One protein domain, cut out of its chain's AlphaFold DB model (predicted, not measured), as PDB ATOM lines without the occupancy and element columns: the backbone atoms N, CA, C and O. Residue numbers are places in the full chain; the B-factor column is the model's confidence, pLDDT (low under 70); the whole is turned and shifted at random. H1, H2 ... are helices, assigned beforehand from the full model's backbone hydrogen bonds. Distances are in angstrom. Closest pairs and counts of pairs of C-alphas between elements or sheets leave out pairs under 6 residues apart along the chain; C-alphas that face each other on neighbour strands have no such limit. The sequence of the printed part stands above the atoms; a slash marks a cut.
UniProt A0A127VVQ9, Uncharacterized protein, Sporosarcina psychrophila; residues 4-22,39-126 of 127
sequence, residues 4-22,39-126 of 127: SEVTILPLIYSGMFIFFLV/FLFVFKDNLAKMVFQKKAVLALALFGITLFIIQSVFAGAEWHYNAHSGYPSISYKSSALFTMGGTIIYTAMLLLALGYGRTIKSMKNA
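Overview. This is residues 4 to 22 and 39 to 126 of the 127 residues of an uncharacterized protein of Sporosarcina psychrophila (UniProt A0A127VVQ9). Two long helices, H3 and H4, make a long, loosely packed helical hairpin, shifted along each other, with two shorter helices, H1 and H2, packed about the part away from its turn. H1 packs on H3 near residues 56 to 62 and H2 on H4 near residues 111 to 119, while residues 83 to 88 stick out at the turn. The printed part has 107 residues with four named helices, H1, H2, H3, H4 along the chain, and no named strand: all helix. It is loose, with a radius of gyration of the C-alphas of 18.3 A, and its outline is a rod of 67 by 23 by 22 A.

Arrangement. H1, residues 4 to 21, touches H3, residues 56 to 84, with residues 16 to 21 alone, at a shallow tilt of 24 degrees, opposite ways; the closest C-alphas are those of Phe 17 and Ala 59, 5.5 A apart. H2, residues 39 to 51, touches H4, residues 93 to 124, at a steep tilt of 55 degrees, opposite ways; their closest C-alphas, of Leu 47 and Gly 115, are 5.3 A apart. H3 and H4 form a hairpin at a shallow tilt of 23 degrees, with the closest C-alphas, of Gln 71 and Ala 96, 6.0 A apart; H3 touches H4 with residues 67 to 75 alone. Every O i to N i+4 pair is within hydrogen-bond range in H2, H3 and H4, and 13 of 14 are in H1.

Along the chain. H1 begins at C-alpha 4 (263.324, 252.519, 386.749) and is 25.7 A long; H2 is 18.3 A. H3 is 41.8 A long, and H4, 46.8 A, ends at C-alpha 124 (298.688, 248.178, 398.297).

Size, cuts and confidence. The C-alphas farthest apart are those of Gly 86 and Ala 126, 66.7 A. Residues 23 to 38 are not printed, and C-alphas 22 and 39 are 19.1 A apart across the cut. The link from H2 to H3 is tight and that from H3 to H4 short. Residues 5, 6 and 126 have pLDDT under 70.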
ATOM      1  N   SER A   4     263.125 252.920 385.355       70.25
ATOM      2  CA  SER A   4     263.324 252.519 386.749       70.25
ATOM      3  C   SER A   4     263.549 251.015 386.919       70.25
ATOM      4  O   SER A   4     264.499 250.630 387.593       70.25
ATOM      5  N   GLU A   5     262.756 250.151 386.283       66.00
ATOM      6  CA  GLU A   5     262.919 248.689 386.400       66.00
ATOM      7  C   GLU A   5     264.243 248.217 385.796       66.00
ATOM      8  O   GLU A   5     264.948 247.407 386.398       66.00
ATOM      9  N   VAL A   6     264.610 248.784 384.643       66.50
ATOM     10  CA  VAL A   6     265.860 248.472 383.932       66.50
ATOM     11  C   VAL A   6     267.092 248.873 384.746       66.50
ATOM     12  O   VAL A   6     268.146 248.269 384.591       66.50
ATOM     13  N   THR A   7     266.971 249.848 385.649       72.88
ATOM     14  CA  THR A   7     268.092 250.322 386.478       72.88
ATOM     15  C   THR A   7     268.142 249.626 387.841       72.88
ATOM     16  O   THR A   7     269.216 249.271 388.327       72.88
ATOM     17  N   ILE A   8     266.983 249.394 388.465       80.62
ATOM     18  CA  ILE A   8     266.880 248.840 389.823       80.62
ATOM     19  C   ILE A   8     267.227 247.347 389.847       80.62
ATOM     20  O   ILE A   8     267.946 246.900 390.742       80.62
ATOM     21  N   LEU A   9     266.763 246.569 388.862       79.75
ATOM     22  CA  LEU A   9     266.999 245.122 388.825       79.75
ATOM     23  C   LEU A   9     268.494 244.765 388.721       79.75
ATOM     24  O   LEU A   9     268.957 243.972 389.546       79.75
ATOM     25  N   PRO A  10     269.289 245.366 387.811       80.75
ATOM     26  CA  PRO A  10     270.732 245.142 387.775       80.75
ATOM     27  C   PRO A  10     271.444 245.609 389.043       80.75
ATOM     28  O   PRO A  10     272.424 244.990 389.445       80.75
ATOM     29  N   LEU A  11     270.962 246.673 389.692       84.69
ATOM     30  CA  LEU A  11     271.560 247.178 390.928       84.69
ATOM     31  C   LEU A  11     271.400 246.175 392.079       84.69
ATOM     32  O   LEU A  11     272.383 245.838 392.742       84.69
ATOM     33  N   ILE A  12     270.181 245.667 392.288       86.44
ATOM     34  CA  ILE A  12     269.891 244.652 393.312       86.44
ATOM     35  C   ILE A  12     270.661 243.367 393.002       86.44
ATOM     36  O   ILE A  12     271.343 242.831 393.881       86.44
ATOM     37  N   TYR A  13     270.608 242.915 391.746       89.12
ATOM     38  CA  TYR A  13     271.352 241.751 391.273       89.12
ATOM     39  C   TYR A  13     272.849 241.889 391.576       89.12
ATOM     40  O   TYR A  13     273.427 241.016 392.223       89.12
ATOM     41  N   SER A  14     273.464 243.013 391.205       87.31
ATOM     42  CA  SER A  14     274.879 243.288 391.461       87.31
ATOM     43  C   SER A  14     275.209 243.317 392.947       87.31
ATOM     44  O   SER A  14     276.200 242.715 393.352       87.31
ATOM     45  N   GLY A  15     274.381 243.951 393.782       87.62
ATOM     46  CA  GLY A  15     274.583 243.971 395.233       87.62
ATOM     47  C   GLY A  15     274.610 242.566 395.841       87.62
ATOM     48  O   GLY A  15     275.533 242.224 396.586       87.62
ATOM     49  N   MET A  16     273.647 241.719 395.469       87.06
ATOM     50  CA  MET A  16     273.589 240.327 395.924       87.06
ATOM     51  C   MET A  16     274.752 239.490 395.375       87.06
ATOM     52  O   MET A  16     275.367 238.715 396.108       87.06
ATOM     53  N   PHE A  17     275.099 239.674 394.102       87.75
ATOM     54  CA  PHE A  17     276.195 238.960 393.457       87.75
ATOM     55  C   PHE A  17     277.545 239.294 394.107       87.75
ATOM     56  O   PHE A  17     278.318 238.398 394.450       87.75
ATOM     57  N   ILE A  18     277.792 240.581 394.376       87.31
ATOM     58  CA  ILE A  18     278.962 241.063 395.119       87.31
ATOM     59  C   ILE A  18     278.984 240.464 396.528       87.31
ATOM     60  O   ILE A  18     280.029 239.987 396.967       87.31
ATOM     61  N   PHE A  19     277.850 240.440 397.234       86.31
ATOM     62  CA  PHE A  19     277.766 239.887 398.588       86.31
ATOM     63  C   PHE A  19     278.177 238.408 398.658       86.31
ATOM     64  O   PHE A  19     278.890 238.002 399.580       86.31
ATOM     65  N   PHE A  20     277.770 237.596 397.679       84.31
ATOM     66  CA  PHE A  20     278.145 236.182 397.633       84.31
ATOM     67  C   PHE A  20     279.584 235.951 397.160       84.31
ATOM     68  O   PHE A  20     280.235 235.020 397.639       84.31
ATOM     69  N   LEU A  21     280.091 236.788 396.249       83.12
ATOM     70  CA  LEU A  21     281.416 236.619 395.650       83.12
ATOM     71  C   LEU A  21     282.558 237.303 396.393       83.12
ATOM     72  O   LEU A  21     283.716 236.932 396.198       83.12
ATOM     73  N   VAL A  22     282.291 238.294 397.233       79.50
ATOM     74  CA  VAL A  22     283.333 238.906 398.051       79.50
ATOM     75  C   VAL A  22     283.455 238.088 399.335       79.50
ATOM     76  O   VAL A  22     282.599 238.198 400.215       79.50
ATOM     77  N   PHE A  39     301.437 241.250 388.946       87.25
ATOM     78  CA  PHE A  39     300.008 241.607 389.042       87.25
ATOM     79  C   PHE A  39     299.094 240.502 388.497       87.25
ATOM     80  O   PHE A  39     298.118 240.131 389.140       87.25
ATOM     81  N   LEU A  40     299.442 239.933 387.336       88.38
ATOM     82  CA  LEU A  40     298.669 238.879 386.678       88.38
ATOM     83  C   LEU A  40     298.509 237.631 387.557       88.38
ATOM     84  O   LEU A  40     297.436 237.032 387.579       88.38
ATOM     85  N   PHE A  41     299.556 237.244 388.287       88.25
ATOM     86  CA  PHE A  41     299.511 236.093 389.183       88.25
ATOM     87  C   PHE A  41     298.564 236.353 390.360       88.25
ATOM     88  O   PHE A  41     297.687 235.538 390.642       88.25
ATOM     89  N   VAL A  42     298.674 237.530 390.987       86.06
ATOM     90  CA  VAL A  42     297.798 237.940 392.098       86.06
ATOM     91  C   VAL A  42     296.345 238.083 391.632       86.06
ATOM     92  O   VAL A  42     295.426 237.678 392.342       86.06
ATOM     93  N   PHE A  43     296.128 238.606 390.424       88.25
ATOM     94  CA  PHE A  43     294.808 238.718 389.810       88.25
ATOM     95  C   PHE A  43     294.170 237.351 389.569       88.25
ATOM     96  O   PHE A  43     293.041 237.127 390.005       88.25
ATOM     97  N   LYS A  44     294.900 236.417 388.947       88.44
ATOM     98  CA  LYS A  44     294.421 235.047 388.720       88.44
ATOM     99  C   LYS A  44     294.112 234.324 390.033       88.44
ATOM    100  O   LYS A  44     293.051 233.715 390.141       88.44
ATOM    101  N   ASP A  45     294.983 234.437 391.039       86.81
ATOM    102  CA  ASP A  45     294.763 233.845 392.368       86.81
ATOM    103  C   ASP A  45     293.508 234.417 393.047       86.81
ATOM    104  O   ASP A  45     292.684 233.676 393.587       86.81
ATOM    105  N   ASN A  46     293.315 235.737 392.987       86.62
ATOM    106  CA  ASN A  46     292.126 236.385 393.534       86.62
ATOM    107  C   ASN A  46     290.848 235.952 392.811       86.62
ATOM    108  O   ASN A  46     289.854 235.659 393.476       86.62
ATOM    109  N   LEU A  47     290.875 235.887 391.479       88.00
ATOM    110  CA  LEU A  47     289.723 235.492 390.675       88.00
ATOM    111  C   LEU A  47     289.328 234.037 390.955       88.00
ATOM    112  O   LEU A  47     288.164 233.761 391.234       88.00
ATOM    113  N   ALA A  48     290.303 233.124 390.979       87.56
ATOM    114  CA  ALA A  48     290.071 231.722 391.311       87.56
ATOM    115  C   ALA A  48     289.432 231.581 392.697       87.56
ATOM    116  O   ALA A  48     288.442 230.876 392.866       87.56
ATOM    117  N   LYS A  49     289.922 232.318 393.695       86.31
ATOM    118  CA  LYS A  49     289.356 232.259 395.050       86.31
ATOM    119  C   LYS A  49     287.955 232.848 395.151       86.31
ATOM    120  O   LYS A  49     287.182 232.407 395.993       86.31
ATOM    121  N   MET A  50     287.612 233.812 394.301       86.56
ATOM    122  CA  MET A  50     286.249 234.330 394.209       86.56
ATOM    123  C   MET A  50     285.293 233.327 393.555       86.56
ATOM    124  O   MET A  50     284.166 233.190 394.019       86.56
ATOM    125  N   VAL A  51     285.738 232.611 392.519       85.62
ATOM    126  CA  VAL A  51     284.902 231.663 391.761       85.62
ATOM    127  C   VAL A  51     284.766 230.309 392.466       85.62
ATOM    128  O   VAL A  51     283.693 229.719 392.449       85.62
ATOM    129  N   PHE A  52     285.815 229.822 393.131       83.94
ATOM    130  CA  PHE A  52     285.843 228.484 393.741       83.94
ATOM    131  C   PHE A  52     285.529 228.462 395.247       83.94
ATOM    132  O   PHE A  52     285.702 227.443 395.913       83.94
ATOM    133  N   GLN A  53     285.055 229.567 395.829       83.81
ATOM    134  CA  GLN A  53     284.598 229.565 397.224       83.81
ATOM    135  C   GLN A  53     283.216 228.912 397.367       83.81
ATOM    136  O   GLN A  53     282.365 229.028 396.491       83.81
ATOM    137  N   LYS A  54     282.925 228.331 398.541       82.31
ATOM    138  CA  LYS A  54     281.619 227.699 398.834       82.31
ATOM    139  C   LYS A  54     280.415 228.619 398.572       82.31
ATOM    140  O   LYS A  54     279.365 228.156 398.149       82.31
ATOM    141  N   LYS A  55     280.572 229.928 398.800       83.56
ATOM    142  CA  LYS A  55     279.517 230.931 398.566       83.56
ATOM    143  C   LYS A  55     279.283 231.251 397.087       83.56
ATOM    144  O   LYS A  55     278.211 231.739 396.751       83.56
ATOM    145  N   ALA A  56     280.230 230.937 396.201       86.31
ATOM    146  CA  ALA A  56     280.071 231.153 394.766       86.31
ATOM    147  C   ALA A  56     278.952 230.288 394.175       86.31
ATOM    148  O   ALA A  56     278.335 230.687 393.196       86.31
ATOM    149  N   VAL A  57     278.621 229.158 394.813       88.12
ATOM    150  CA  VAL A  57     277.456 228.338 394.441       88.12
ATOM    151  C   VAL A  57     276.157 229.142 394.559       88.12
ATOM    152  O   VAL A  57     275.299 229.035 393.690       88.12
ATOM    153  N   LEU A  58     276.029 230.003 395.576       89.25
ATOM    154  CA  LEU A  58     274.863 230.883 395.725       89.25
ATOM    155  C   LEU A  58     274.837 231.973 394.649       89.25
ATOM    156  O   LEU A  58     273.773 232.278 394.123       89.25
ATOM    157  N   ALA A  59     276.000 232.519 394.281       90.44
ATOM    158  CA  ALA A  59     276.108 233.469 393.173       90.44
ATOM    159  C   ALA A  59     275.731 232.819 391.829       90.44
ATOM    160  O   ALA A  59     275.019 233.423 391.030       90.44
ATOM    161  N   LEU A  60     276.153 231.572 391.602       91.12
ATOM    162  CA  LEU A  60     275.803 230.796 390.414       91.12
ATOM    163  C   LEU A  60     274.307 230.459 390.375       91.12
ATOM    164  O   LEU A  60     273.678 230.598 389.330       91.12
ATOM    165  N   ALA A  61     273.724 230.069 391.511       92.12
ATOM    166  CA  ALA A  61     272.289 229.838 391.626       92.12
ATOM    167  C   ALA A  61     271.495 231.122 391.345       92.12
ATOM    168  O   ALA A  61     270.562 231.100 390.549       92.12
ATOM    169  N   LEU A  62     271.905 232.255 391.928       92.06
ATOM    170  CA  LEU A  62     271.298 233.564 391.674       92.06
ATOM    171  C   LEU A  62     271.371 233.943 390.190       92.06
ATOM    172  O   LEU A  62     270.392 234.429 389.625       92.06
ATOM    173  N   PHE A  63     272.511 233.692 389.549       93.69
ATOM    174  CA  PHE A  63     272.682 233.924 388.119       93.69
ATOM    175  C   PHE A  63     271.739 233.052 387.282       93.69
ATOM    176  O   PHE A  63     271.033 233.571 386.420       93.69
ATOM    177  N   GLY A  64     271.650 231.754 387.585       94.50
ATOM    178  CA  GLY A  64     270.713 230.843 386.922       94.50
ATOM    179  C   GLY A  64     269.251 231.263 387.095       94.50
ATOM    180  O   GLY A  64     268.508 231.314 386.118       94.50
ATOM    181  N   ILE A  65     268.857 231.645 388.315       93.44
ATOM    182  CA  ILE A  65     267.519 232.180 388.611       93.44
ATOM    183  C   ILE A  65     267.253 233.446 387.794       93.44
ATOM    184  O   ILE A  65     266.174 233.595 387.232       93.44
ATOM    185  N   THR A  66     268.237 234.338 387.675       92.44
ATOM    186  CA  THR A  66     268.100 235.579 386.898       92.44
ATOM    187  C   THR A  66     267.841 235.283 385.421       92.44
ATOM    188  O   THR A  66     266.920 235.847 384.834       92.44
ATOM    189  N   LEU A  67     268.594 234.353 384.824       94.06
ATOM    190  CA  LEU A  67     268.375 233.935 383.437       94.06
ATOM    191  C   LEU A  67     267.004 233.272 383.251       94.06
ATOM    192  O   LEU A  67     266.312 233.557 382.276       94.06
ATOM    193  N   PHE A  68     266.584 232.439 384.205       94.69
ATOM    194  CA  PHE A  68     265.258 231.827 384.189       94.69
ATOM    195  C   PHE A  68     264.144 232.881 384.242       94.69
ATOM    196  O   PHE A  68     263.239 232.846 383.414       94.69
ATOM    197  N   ILE A  69     264.245 233.866 385.140       92.88
ATOM    198  CA  ILE A  69     263.277 234.967 385.247       92.88
ATOM    199  C   ILE A  69     263.193 235.746 383.933       92.88
ATOM    200  O   ILE A  69     262.087 236.003 383.462       92.88
ATOM    201  N   ILE A  70     264.331 236.086 383.315       91.56
ATOM    202  CA  ILE A  70     264.347 236.769 382.012       91.56
ATOM    203  C   ILE A  70     263.549 235.953 380.986       91.56
ATOM    204  O   ILE A  70     262.665 236.503 380.332       91.56
ATOM    205  N   GLN A  71     263.795 234.641 380.887       94.69
ATOM    206  CA  GLN A  71     263.041 233.776 379.975       94.69
ATOM    207  C   GLN A  71     261.540 233.801 380.269       94.69
ATOM    208  O   GLN A  71     260.736 233.969 379.354       94.69
ATOM    209  N   SER A  72     261.165 233.616 381.536       92.94
ATOM    210  CA  SER A  72     259.769 233.537 381.963       92.94
ATOM    211  C   SER A  72     259.011 234.834 381.699       92.94
ATOM    212  O   SER A  72     257.865 234.778 381.264       92.94
ATOM    213  N   VAL A  73     259.641 235.995 381.905       92.69
ATOM    214  CA  VAL A  73     259.029 237.305 381.641       92.69
ATOM    215  C   VAL A  73     258.713 237.470 380.157       92.69
ATOM    216  O   VAL A  73     257.586 237.815 379.808       92.69
ATOM    217  N   PHE A  74     259.674 237.188 379.272       93.50
ATOM    218  CA  PHE A  74     259.444 237.298 377.830       93.50
ATOM    219  C   PHE A  74     258.427 236.269 377.325       93.50
ATOM    220  O   PHE A  74     257.553 236.625 376.537       93.50
ATOM    221  N   ALA A  75     258.488 235.026 377.812       94.38
ATOM    222  CA  ALA A  75     257.519 233.988 377.462       94.38
ATOM    223  C   ALA A  75     256.095 234.345 377.926       94.38
ATOM    224  O   ALA A  75     255.138 234.170 377.175       94.38
ATOM    225  N   GLY A  76     255.952 234.888 379.139       93.62
ATOM    226  CA  GLY A  76     254.668 235.350 379.663       93.62
ATOM    227  C   GLY A  76     254.106 236.538 378.880       93.62
ATOM    228  O   GLY A  76     252.918 236.552 378.564       93.62
ATOM    229  N   ALA A  77     254.955 237.504 378.514       93.12
ATOM    230  CA  ALA A  77     254.555 238.650 377.699       93.12
ATOM    231  C   ALA A  77     254.111 238.235 376.285       93.12
ATOM    232  O   ALA A  77     253.100 238.729 375.792       93.12
ATOM    233  N   GLU A  78     254.837 237.306 375.657       95.44
ATOM    234  CA  GLU A  78     254.487 236.742 374.348       95.44
ATOM    235  C   GLU A  78     253.146 236.009 374.406       95.44
ATOM    236  O   GLU A  78     252.263 236.264 373.587       95.44
ATOM    237  N   TRP A  79     252.962 235.147 375.411       96.00
ATOM    238  CA  TRP A  79     251.709 234.425 375.611       96.00
ATOM    239  C   TRP A  79     250.530 235.381 375.814       96.00
ATOM    240  O   TRP A  79     249.509 235.243 375.144       96.00
ATOM    241  N   HIS A  80     250.683 236.386 376.679       95.56
ATOM    242  CA  HIS A  80     249.633 237.363 376.952       95.56
ATOM    243  C   HIS A  80     249.250 238.165 375.701       95.56
ATOM    244  O   HIS A  80     248.065 238.299 375.396       95.56
ATOM    245  N   TYR A  81     250.236 238.658 374.943       95.06
ATOM    246  CA  TYR A  81     249.977 239.383 373.700       95.06
ATOM    247  C   TYR A  81     249.268 238.492 372.675       95.06
ATOM    248  O   TYR A  81     248.235 238.874 372.129       95.06
ATOM    249  N   ASN A  82     249.778 237.283 372.440       96.31
ATOM    250  CA  ASN A  82     249.225 236.386 371.426       96.31
ATOM    251  C   ASN A  82     247.816 235.885 371.790       96.31
ATOM    252  O   ASN A  82     247.014 235.636 370.896       96.31
ATOM    253  N   ALA A  83     247.496 235.764 373.081       96.00
ATOM    254  CA  ALA A  83     246.181 235.320 373.543       96.00
ATOM    255  C   ALA A  83     245.123 236.437 373.577       96.00
ATOM    256  O   ALA A  83     243.938 236.151 373.416       96.00
ATOM    257  N   HIS A  84     245.522 237.695 373.805       95.31
ATOM    258  CA  HIS A  84     244.572 238.769 374.133       95.31
ATOM    259  C   HIS A  84     244.615 239.994 373.217       95.31
ATOM    260  O   HIS A  84     243.730 240.839 373.314       95.31
ATOM    261  N   SER A  85     245.608 240.128 372.335       92.62
ATOM    262  CA  SER A  85     245.778 241.359 371.553       92.62
ATOM    263  C   SER A  85     244.833 241.476 370.351       92.62
ATOM    264  O   SER A  85     244.577 242.585 369.890       92.62
ATOM    265  N   GLY A  86     244.327 240.352 369.827       93.38
ATOM    266  CA  GLY A  86     243.549 240.320 368.581       93.38
ATOM    267  C   GLY A  86     244.371 240.597 367.311       93.38
ATOM    268  O   GLY A  86     243.804 240.657 366.222       93.38
ATOM    269  N   TYR A  87     245.693 240.750 367.435       94.44
ATOM    270  CA  TYR A  87     246.634 240.955 366.333       94.44
ATOM    271  C   TYR A  87     247.347 239.644 365.947       94.44
ATOM    272  O   TYR A  87     247.276 238.661 366.690       94.44
ATOM    273  N   PRO A  88     248.044 239.604 364.792       94.88
ATOM    274  CA  PRO A  88     248.883 238.467 364.424       94.88
ATOM    275  C   PRO A  88     249.917 238.135 365.500       94.88
ATOM    276  O   PRO A  88     250.400 239.019 366.212       94.88
ATOM    277  N   SER A  89     250.282 236.856 365.589       94.31
ATOM    278  CA  SER A  89     251.229 236.390 366.594       94.31
ATOM    279  C   SER A  89     252.609 237.023 366.421       94.31
ATOM    280  O   SER A  89     253.139 237.154 365.315       94.31
ATOM    281  N   ILE A  90     253.212 237.378 367.550       95.38
ATOM    282  CA  ILE A  90     254.584 237.873 367.637       95.38
ATOM    283  C   ILE A  90     255.448 236.879 368.409       95.38
ATOM    284  O   ILE A  90     254.933 236.028 369.136       95.38
ATOM    285  N   SER A  91     256.770 237.017 368.281       95.31
ATOM    286  CA  SER A  91     257.722 236.282 369.111       95.31
ATOM    287  C   SER A  91     258.740 237.214 369.749       95.31
ATOM    288  O   SER A  91     259.332 238.061 369.079       95.31
ATOM    289  N   TYR A  92     258.987 237.009 371.041       93.50
ATOM    290  CA  TYR A  92     259.992 237.734 371.813       93.50
ATOM    291  C   TYR A  92     261.252 236.908 372.099       93.50
ATOM    292  O   TYR A  92     262.123 237.329 372.864       93.50
ATOM    293  N   LYS A  93     261.400 235.744 371.457       93.56
ATOM    294  CA  LYS A  93     262.532 234.832 371.678       93.56
ATOM    295  C   LYS A  93     263.896 235.489 371.441       93.56
ATOM    296  O   LYS A  93     264.820 235.280 372.225       93.56
ATOM    297  N   SER A  94     264.037 236.286 370.383       93.38
ATOM    298  CA  SER A  94     265.290 236.992 370.082       93.38
ATOM    299  C   SER A  94     265.617 238.030 371.159       93.38
ATOM    300  O   SER A  94     266.734 238.046 371.670       93.38
ATOM    301  N   SER A  95     264.640 238.843 371.569       92.88
ATOM    302  CA  SER A  95     264.788 239.837 372.640       92.88
ATOM    303  C   SER A  95     265.184 239.204 373.977       92.88
ATOM    304  O   SER A  95     266.055 239.735 374.671       92.88
ATOM    305  N   ALA A  96     264.609 238.043 374.308       91.88
ATOM    306  CA  ALA A  96     264.986 237.269 375.486       91.88
ATOM    307  C   ALA A  96     266.456 236.831 375.422       91.88
ATOM    308  O   ALA A  96     267.217 237.095 376.354       91.88
ATOM    309  N   LEU A  97     266.886 236.246 374.297       94.38
ATOM    310  CA  LEU A  97     268.272 235.813 374.095       94.38
ATOM    311  C   LEU A  97     269.267 236.978 374.148       94.38
ATOM    312  O   LEU A  97     270.308 236.855 374.791       94.38
ATOM    313  N   PHE A  98     268.946 238.121 373.536       94.25
ATOM    314  CA  PHE A  98     269.791 239.318 373.616       94.25
ATOM    315  C   PHE A  98     269.927 239.822 375.054       94.25
ATOM    316  O   PHE A  98     271.028 240.156 375.491       94.25
ATOM    317  N   THR A  99     268.833 239.821 375.814       91.38
ATOM    318  CA  THR A  99     268.829 240.271 377.212       91.38
ATOM    319  C   THR A  99     269.620 239.315 378.111       91.38
ATOM    320  O   THR A  99     270.417 239.755 378.944       91.38
ATOM    321  N   MET A 100     269.477 238.001 377.913       93.31
ATOM    322  CA  MET A 100     270.304 236.998 378.591       93.31
ATOM    323  C   MET A 100     271.785 237.154 378.245       93.31
ATOM    324  O   MET A 100     272.618 237.191 379.147       93.31
ATOM    325  N   GLY A 101     272.112 237.298 376.959       95.12
ATOM    326  CA  GLY A 101     273.476 237.529 376.484       95.12
ATOM    327  C   GLY A 101     274.105 238.765 377.123       95.12
ATOM    328  O   GLY A 101     275.205 238.692 377.669       95.12
ATOM    329  N   GLY A 102     273.367 239.878 377.149       92.56
ATOM    330  CA  GLY A 102     273.779 241.099 377.840       92.56
ATOM    331  C   GLY A 102     274.015 240.878 379.337       92.56
ATOM    332  O   GLY A 102     275.025 241.327 379.871       92.56
ATOM    333  N   THR A 103     273.145 240.115 380.001       91.50
ATOM    334  CA  THR A 103     273.280 239.777 381.430       91.50
ATOM    335  C   THR A 103     274.519 238.918 381.704       91.50
ATOM    336  O   THR A 103     275.220 239.142 382.695       91.50
ATOM    337  N   ILE A 104     274.838 237.968 380.818       94.81
ATOM    338  CA  ILE A 104     276.057 237.146 380.891       94.81
ATOM    339  C   ILE A 104     277.302 238.035 380.766       94.81
ATOM    340  O   ILE A 104     278.189 237.971 381.621       94.81
ATOM    341  N   ILE A 105     277.353 238.894 379.742       95.44
ATOM    342  CA  ILE A 105     278.481 239.810 379.503       95.44
ATOM    343  C   ILE A 105     278.658 240.756 380.693       95.44
ATOM    344  O   ILE A 105     279.764 240.887 381.220       95.44
ATOM    345  N   TYR A 106     277.569 241.362 381.169       92.56
ATOM    346  CA  TYR A 106     277.576 242.243 382.334       92.56
ATOM    347  C   TYR A 106     278.129 241.541 383.581       92.56
ATOM    348  O   TYR A 106     278.996 242.076 384.272       92.56
ATOM    349  N   THR A 107     277.689 240.307 383.837       92.62
ATOM    350  CA  THR A 107     278.153 239.506 384.978       92.62
ATOM    351  C   THR A 107     279.646 239.181 384.872       92.62
ATOM    352  O   THR A 107     280.371 239.272 385.865       92.62
ATOM    353  N   ALA A 108     280.138 238.862 383.671       93.19
ATOM    354  CA  ALA A 108     281.561 238.634 383.429       93.19
ATOM    355  C   ALA A 108     282.394 239.906 383.671       93.19
ATOM    356  O   ALA A 108     283.421 239.851 384.353       93.19
ATOM    357  N   MET A 109     281.936 241.062 383.182       94.44
ATOM    358  CA  MET A 109     282.589 242.352 383.434       94.44
ATOM    359  C   MET A 109     282.632 242.683 384.929       94.44
ATOM    360  O   MET A 109     283.674 243.098 385.438       94.44
ATOM    361  N   LEU A 110     281.533 242.445 385.649       91.94
ATOM    362  CA  LEU A 110     281.455 242.652 387.093       91.94
ATOM    363  C   LEU A 110     282.460 241.766 387.844       91.94
ATOM    364  O   LEU A 110     283.184 242.252 388.714       91.94
ATOM    365  N   LEU A 111     282.565 240.484 387.480       91.69
ATOM    366  CA  LEU A 111     283.535 239.550 388.059       91.69
ATOM    367  C   LEU A 111     284.982 240.043 387.869       91.69
ATOM    368  O   LEU A 111     285.768 240.049 388.821       91.69
ATOM    369  N   LEU A 112     285.325 240.491 386.655       92.69
ATOM    370  CA  LEU A 112     286.650 241.027 386.337       92.69
ATOM    371  C   LEU A 112     286.947 242.313 387.116       92.69
ATOM    372  O   LEU A 112     288.031 242.440 387.689       92.69
ATOM    373  N   ALA A 113     285.984 243.235 387.197       92.25
ATOM    374  CA  ALA A 113     286.119 244.480 387.951       92.25
ATOM    375  C   ALA A 113     286.360 244.220 389.448       92.25
ATOM    376  O   ALA A 113     287.247 244.825 390.056       92.25
ATOM    377  N   LEU A 114     285.636 243.263 390.036       90.50
ATOM    378  CA  LEU A 114     285.830 242.855 391.427       90.50
ATOM    379  C   LEU A 114     287.201 242.206 391.653       90.50
ATOM    380  O   LEU A 114     287.895 242.547 392.616       90.50
ATOM    381  N   GLY A 115     287.622 241.310 390.755       90.00
ATOM    382  CA  GLY A 115     288.955 240.708 390.794       90.00
ATOM    383  C   GLY A 115     290.064 241.761 390.706       90.00
ATOM    384  O   GLY A 115     291.051 241.698 391.446       90.00
ATOM    385  N   TYR A 116     289.879 242.774 389.859       90.75
ATOM    386  CA  TYR A 116     290.830 243.863 389.650       90.75
ATOM    387  C   TYR A 116     290.950 244.740 390.901       90.75
ATOM    388  O   TYR A 116     292.047 244.902 391.441       90.75
ATOM    389  N   GLY A 117     289.819 245.216 391.435       89.31
ATOM    390  CA  GLY A 117     289.787 246.027 392.654       89.31
ATOM    391  C   GLY A 117     290.386 245.300 393.862       89.31
ATOM    392  O   GLY A 117     291.147 245.881 394.641       89.31
ATOM    393  N   ARG A 118     290.127 243.992 393.987       86.44
ATOM    394  CA  ARG A 118     290.733 243.156 395.031       86.44
ATOM    395  C   ARG A 118     292.247 243.039 394.869       86.44
ATOM    396  O   ARG A 118     292.969 243.092 395.860       86.44
ATOM    397  N   THR A 119     292.726 242.916 393.638       87.25
ATOM    398  CA  THR A 119     294.158 242.799 393.334       87.25
ATOM    399  C   THR A 119     294.913 244.073 393.679       87.25
ATOM    400  O   THR A 119     295.922 243.996 394.380       87.25
ATOM    401  N   ILE A 120     294.381 245.241 393.302       88.38
ATOM    402  CA  ILE A 120     294.941 246.539 393.709       88.38
ATOM    403  C   ILE A 120     295.026 246.633 395.235       88.38
ATOM    404  O   ILE A 120     296.073 246.988 395.777       88.38
ATOM    405  N   LYS A 121     293.944 246.277 395.939       85.94
ATOM    406  CA  LYS A 121     293.902 246.323 397.405       85.94
ATOM    407  C   LYS A 121     294.946 245.398 398.041       85.94
ATOM    408  O   LYS A 121     295.641 245.818 398.962       85.94
ATOM    409  N   SER A 122     295.090 244.171 397.539       82.94
ATOM    410  CA  SER A 122     296.094 243.217 398.025       82.94
ATOM    411  C   SER A 122     297.525 243.710 397.805       82.94
ATOM    412  O   SER A 122     298.355 243.558 398.694       82.94
ATOM    413  N   MET A 123     297.816 244.329 396.657       82.62
ATOM    414  CA  MET A 123     299.151 244.864 396.367       82.62
ATOM    415  C   MET A 123     299.481 246.115 397.188       82.62
ATOM    416  O   MET A 123     300.620 246.265 397.618       82.62
ATOM    417  N   LYS A 124     298.499 246.992 397.443       82.56
ATOM    418  CA  LYS A 124     298.688 248.178 398.297       82.56
ATOM    419  C   LYS A 124     299.011 247.798 399.743       82.56
ATOM    420  O   LYS A 124     299.837 248.455 400.351       82.56
ATOM    421  N   ASN A 125     298.390 246.741 400.266       75.38
ATOM    422  CA  ASN A 125     298.617 246.266 401.635       75.38
ATOM    423  C   ASN A 125     299.920 245.460 401.813       75.38
ATOM    424  O   ASN A 125     300.260 245.113 402.939       75.38
ATOM    425  N   ALA A 126     300.589 245.080 400.718       67.94
ATOM    426  CA  ALA A 126     301.837 244.313 400.739       67.94
ATOM    427  C   ALA A 126     303.100 245.195 400.666       67.94
ATOM    428  O   ALA A 126     304.198 244.676 400.866       67.94
TER     429      ALA A 126